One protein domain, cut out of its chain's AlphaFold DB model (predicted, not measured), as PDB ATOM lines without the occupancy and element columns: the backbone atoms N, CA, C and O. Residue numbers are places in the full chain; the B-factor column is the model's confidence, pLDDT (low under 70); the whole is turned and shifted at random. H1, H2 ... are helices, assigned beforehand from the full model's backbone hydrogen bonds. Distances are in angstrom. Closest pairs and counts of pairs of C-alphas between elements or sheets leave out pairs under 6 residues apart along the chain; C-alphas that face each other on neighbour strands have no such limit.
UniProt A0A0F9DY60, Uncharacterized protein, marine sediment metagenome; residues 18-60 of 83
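Overview. This is residues 18 to 60 of the 83 residues of an uncharacterized protein of marine sediment metagenome (UniProt A0A0F9DY60). Look first for one long helix, H2, in the middle of a drawn-out chain; a short helix, H1, is strung off one end, and a tail without a named element, residues 48 to 60, trails from the other. No core forms. The printed part has 43 residues, two named helices in the order H1, H2 and no named strand; its class is all helix. It is extended, with a radius of gyration of the C-alphas of 17.3 A and spans of 53 by 18 by 15 A.

Arrangement. H2, residues 30 to 47, and H1, residues 19 to 25, are apart, with no C-alpha of the one within 8 A of the other. A tight link of 4 residues joins them. In H1 and H2 every O i to N i+4 pair is within hydrogen-bond range.

Along the chain. Find C-alpha 30 at (548.363, 350.917, 541.517); from there H2 runs 25.8 A to C-alpha 47 at (531.062, 357.993, 559.266). H1 begins at C-alpha 19, (559.629, 350.969, 557.523), and measures 10.1 A.

Size, cuts and confidence. The C-alphas farthest apart, those of Thr 18 and Thr 60, are 54.8 A apart. The printed part has no cut. In the B-factor column, residues 50 to 60 have pLDDT under 70.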
ATOM      1  N   THR A  18     563.701 348.655 558.888       93.62
ATOM      2  CA  THR A  18     563.082 349.981 558.931       93.62
ATOM      3  C   THR A  18     561.845 350.036 558.024       93.62
ATOM      4  O   THR A  18     561.845 349.441 556.943       93.62
ATOM      5  N   PRO A  19     560.806 350.818 558.378       92.56
ATOM      6  CA  PRO A  19     559.629 350.969 557.523       92.56
ATOM      7  C   PRO A  19     559.945 351.508 556.123       92.56
ATOM      8  O   PRO A  19     559.184 351.263 555.191       92.56
ATOM      9  N   LYS A  20     561.037 352.273 555.972       93.06
ATOM     10  CA  LYS A  20     561.496 352.774 554.672       93.06
ATOM     11  C   LYS A  20     562.019 351.628 553.807       93.06
ATOM     12  O   LYS A  20     561.536 351.472 552.693       93.06
ATOM     13  N   ALA A  21     562.929 350.815 554.348       92.25
ATOM     14  CA  ALA A  21     563.504 349.677 553.633       92.25
ATOM     15  C   ALA A  21     562.422 348.676 553.190       92.25
ATOM     16  O   ALA A  21     562.404 348.263 552.036       92.25
ATOM     17  N   LEU A  22     561.440 348.386 554.052       93.06
ATOM     18  CA  LEU A  22     560.336 347.483 553.705       93.06
ATOM     19  C   LEU A  22     559.469 348.006 552.542       93.06
ATOM     20  O   LEU A  22     558.986 347.231 551.723       93.06
ATOM     21  N   LYS A  23     559.262 349.326 552.459       91.62
ATOM     22  CA  LYS A  23     558.481 349.953 551.378       91.62
ATOM     23  C   LYS A  23     559.230 350.007 550.048       91.62
ATOM     24  O   LYS A  23     558.582 350.084 549.009       91.62
ATOM     25  N   GLU A  24     560.560 350.024 550.085       93.62
ATOM     26  CA  GLU A  24     561.404 349.941 548.888       93.62
ATOM     27  C   GLU A  24     561.415 348.512 548.330       93.62
ATOM     28  O   GLU A  24     561.313 348.331 547.121       93.62
ATOM     29  N   GLU A  25     561.467 347.505 549.206       93.62
ATOM     30  CA  GLU A  25     561.432 346.088 548.826       93.62
ATOM     31  C   GLU A  25     560.049 345.642 548.324       93.62
ATOM     32  O   GLU A  25     559.949 344.877 547.365       93.62
ATOM     33  N   ILE A  26     558.975 346.146 548.942       93.12
ATOM     34  CA  ILE A  26     557.591 345.784 548.613       93.12
ATOM     35  C   ILE A  26     556.818 347.042 548.189       93.12
ATOM     36  O   ILE A  26     556.093 347.642 548.997       93.12
ATOM     37  N   PRO A  27     556.953 347.473 546.921       91.69
ATOM     38  CA  PRO A  27     556.242 348.639 546.427       91.69
ATOM     39  C   PRO A  27     554.738 348.364 546.314       91.69
ATOM     40  O   PRO A  27     554.289 347.291 545.907       91.69
ATOM     41  N   ILE A  28     553.933 349.373 546.647       92.44
ATOM     42  CA  ILE A  28     552.480 349.306 546.486       92.44
ATOM     43  C   ILE A  28     552.102 349.307 545.001       92.44
ATOM     44  O   ILE A  28     552.580 350.138 544.230       92.44
ATOM     45  N   THR A  29     551.199 348.408 544.608       95.44
ATOM     46  CA  THR A  29     550.655 348.378 543.245       95.44
ATOM     47  C   THR A  29     549.601 349.468 543.057       95.44
ATOM     48  O   THR A  29     548.928 349.884 544.006       95.44
ATOM     49  N   ASP A  30     549.393 349.913 541.818       94.44
ATOM     50  CA  ASP A  30     548.363 350.917 541.517       94.44
ATOM     51  C   ASP A  30     546.953 350.426 541.858       94.44
ATOM     52  O   ASP A  30     546.128 351.190 542.362       94.44
ATOM     53  N   ALA A  31     546.699 349.126 541.672       93.81
ATOM     54  CA  ALA A  31     545.455 348.490 542.088       93.81
ATOM     55  C   ALA A  31     545.249 348.601 543.607       93.81
ATOM     56  O   ALA A  31     544.199 349.067 544.050       93.81
ATOM     57  N   ALA A  32     546.265 348.265 544.410       93.94
ATOM     58  CA  ALA A  32     546.188 348.385 545.865       93.94
ATOM     59  C   ALA A  32     545.987 349.844 546.304       93.94
ATOM     60  O   ALA A  32     545.153 350.125 547.167       93.94
ATOM     61  N   ARG A  33     546.690 350.794 545.674       94.75
ATOM     62  CA  ARG A  33     546.524 352.230 545.941       94.75
ATOM     63  C   ARG A  33     545.091 352.690 545.681       94.75
ATOM     64  O   ARG A  33     544.519 353.391 546.521       94.75
ATOM     65  N   LYS A  34     544.514 352.291 544.542       94.06
ATOM     66  CA  LYS A  34     543.137 352.624 544.163       94.06
ATOM     67  C   LYS A  34     542.144 352.064 545.179       94.06
ATOM     68  O   LYS A  34     541.400 352.839 545.775       94.06
ATOM     69  N   THR A  35     542.204 350.763 545.456       95.00
ATOM     70  CA  THR A  35     541.293 350.095 546.398       95.00
ATOM     71  C   THR A  35     541.362 350.703 547.800       95.00
ATOM     72  O   THR A  35     540.325 350.951 548.412       95.00
ATOM     73  N   ILE A  36     542.562 351.007 548.309       95.50
ATOM     74  CA  ILE A  36     542.724 351.627 549.635       95.50
ATOM     75  C   ILE A  36     542.129 353.038 549.657       95.50
ATOM     76  O   ILE A  36     541.462 353.408 550.624       95.50
ATOM     77  N   THR A  37     542.357 353.828 548.609       94.56
ATOM     78  CA  THR A  37     541.855 355.210 548.534       94.56
ATOM     79  C   THR A  37     540.329 355.239 548.450       94.56
ATOM     80  O   THR A  37     539.681 355.966 549.207       94.56
ATOM     81  N   GLU A  38     539.745 354.405 547.590       91.75
ATOM     82  CA  GLU A  38     538.291 354.272 547.435       91.75
ATOM     83  C   GLU A  38     537.629 353.742 548.713       91.75
ATOM     84  O   GLU A  38     536.617 354.288 549.163       91.75
ATOM     85  N   GLY A  39     538.227 352.733 549.353       92.56
ATOM     86  CA  GLY A  39     537.740 352.189 550.620       92.56
ATOM     87  C   GLY A  39     537.737 353.230 551.741       92.56
ATOM     88  O   GLY A  39     536.733 353.384 552.433       92.56
ATOM     89  N   ARG A  40     538.823 354.007 551.881       94.44
ATOM     90  CA  ARG A  40     538.914 355.090 552.879       94.44
ATOM     91  C   ARG A  40     537.856 356.167 552.659       94.44
ATOM     92  O   ARG A  40     537.193 356.549 553.616       94.44
ATOM     93  N   SER A  41     537.669 356.602 551.413       88.00
ATOM     94  CA  SER A  41     536.626 357.573 551.055       88.00
ATOM     95  C   SER A  41     535.225 357.042 551.375       88.00
ATOM     96  O   SER A  41     534.409 357.736 551.975       88.00
ATOM     97  N   THR A  42     534.961 355.771 551.064       87.75
ATOM     98  CA  THR A  42     533.673 355.127 551.355       87.75
ATOM     99  C   THR A  42     533.391 355.077 552.855       87.75
ATOM    100  O   THR A  42     532.306 355.464 553.287       87.75
ATOM    101  N   ILE A  43     534.368 354.650 553.660       88.69
ATOM    102  CA  ILE A  43     534.233 354.603 555.122       88.69
ATOM    103  C   ILE A  43     534.017 356.011 555.679       88.69
ATOM    104  O   ILE A  43     533.129 356.200 556.507       88.69
ATOM    105  N   GLN A  44     534.772 357.002 555.199       89.19
ATOM    106  CA  GLN A  44     534.595 358.393 555.606       89.19
ATOM    107  C   GLN A  44     533.164 358.875 555.326       89.19
ATOM    108  O   GLN A  44     532.513 359.386 556.229       89.19
ATOM    109  N   ASN A  45     532.626 358.623 554.131       79.56
ATOM    110  CA  ASN A  45     531.252 359.002 553.785       79.56
ATOM    111  C   ASN A  45     530.195 358.343 554.691       79.56
ATOM    112  O   ASN A  45     529.159 358.949 554.977       79.56
ATOM    113  N   ILE A  46     530.439 357.104 555.138       82.19
ATOM    114  CA  ILE A  46     529.567 356.403 556.094       82.19
ATOM    115  C   ILE A  46     529.637 357.077 557.468       82.19
ATOM    116  O   ILE A  46     528.595 357.353 558.065       82.19
ATOM    117  N   LEU A  47     530.846 357.361 557.959       89.00
ATOM    118  CA  LEU A  47     531.062 357.993 559.266       89.00
ATOM    119  C   LEU A  47     530.520 359.425 559.310       89.00
ATOM    120  O   LEU A  47     529.866 359.803 560.282       89.00
ATOM    121  N   ASP A  48     530.688 360.173 558.222       84.62
ATOM    122  CA  ASP A  48     530.168 361.532 558.053       84.62
ATOM    123  C   ASP A  48     528.648 361.556 557.820       84.62
ATOM    124  O   ASP A  48     528.062 362.613 557.581       84.62
ATOM    125  N   LYS A  49     527.992 360.384 557.854       72.62
ATOM    126  CA  LYS A  49     526.569 360.183 557.557       72.62
ATOM    127  C   LYS A  49     526.139 360.768 556.209       72.62
ATOM    128  O   LYS A  49     524.945 360.846 555.967       72.62
ATOM    129  N   GLN A  50     527.055 361.095 555.294       63.78
ATOM    130  CA  GLN A  50     526.736 361.581 553.941       63.78
ATOM    131  C   GLN A  50     525.864 360.577 553.178       63.78
ATOM    132  O   GLN A  50     525.041 360.954 552.352       63.78
ATOM    133  N   TYR A  51     526.011 359.290 553.503       56.56
ATOM    134  CA  TYR A  51     525.184 358.222 552.954       56.56
ATOM    135  C   TYR A  51     523.767 358.132 553.567       56.56
ATOM    136  O   TYR A  51     522.846 357.643 552.925       56.56
ATOM    137  N   ILE A  52     523.556 358.568 554.814       53.25
ATOM    138  CA  ILE A  52     522.240 358.515 555.498       53.25
ATOM    139  C   ILE A  52     521.511 359.854 555.348       53.25
ATOM    140  O   ILE A  52     520.293 359.928 555.221       53.25
ATOM    141  N   THR A  53     522.284 360.926 555.323       45.41
ATOM    142  CA  THR A  53     521.869 362.308 555.194       45.41
ATOM    143  C   THR A  53     522.009 362.732 553.733       45.41
ATOM    144  O   THR A  53     522.641 363.733 553.409       45.41
ATOM    145  N   TYR A  54     521.383 361.977 552.824       44.88
ATOM    146  CA  TYR A  54     521.031 362.509 551.511       44.88
ATOM    147  C   TYR A  54     519.886 363.503 551.714       44.88
ATOM    148  O   TYR A  54     518.726 363.217 551.421       44.88
ATOM    149  N   TYR A  55     520.193 364.695 552.229       49.31
ATOM    150  CA  TYR A  55     519.345 365.826 551.901       49.31
ATOM    151  C   TYR A  55     519.384 365.905 550.376       49.31
ATOM    152  O   TYR A  55     520.435 366.179 549.794       49.31
ATOM    153  N   ALA A  56     518.263 365.616 549.719       49.06
ATOM    154  CA  ALA A  56     518.035 366.063 548.359       49.06
ATOM    155  C   ALA A  56     518.065 367.596 548.411       49.06
ATOM    156  O   ALA A  56     517.039 368.255 548.536       49.06
ATOM    157  N   GLN A  57     519.263 368.176 548.436       44.31
ATOM    158  CA  GLN A  57     519.452 369.609 548.382       44.31
ATOM    159  C   GLN A  57     519.220 370.038 546.935       44.31
ATOM    160  O   GLN A  57     520.147 370.362 546.204       44.31
ATOM    161  N   THR A  58     517.954 370.061 546.530       49.56
ATOM    162  CA  THR A  58     517.444 371.035 545.563       49.56
ATOM    163  C   THR A  58     517.004 372.277 546.334       49.56
ATOM    164  O   THR A  58     515.893 372.769 546.159       49.56
ATOM    165  N   VAL A  59     517.832 372.764 547.267       47.41
ATOM    166  CA  VAL A  59     517.525 374.001 547.998       47.41
ATOM    167  C   VAL A  59     517.950 375.182 547.132       47.41
ATOM    168  O   VAL A  59     518.875 375.925 547.442       47.41
ATOM    169  N   THR A  60     517.286 375.337 545.995       46.88
ATOM    170  CA  THR A  60     517.163 376.631 545.336       46.88
ATOM    171  C   THR A  60     515.793 377.143 545.735       46.88
ATOM    172  O   THR A  60     514.802 376.560 545.316       46.88
TER     173      THR A  60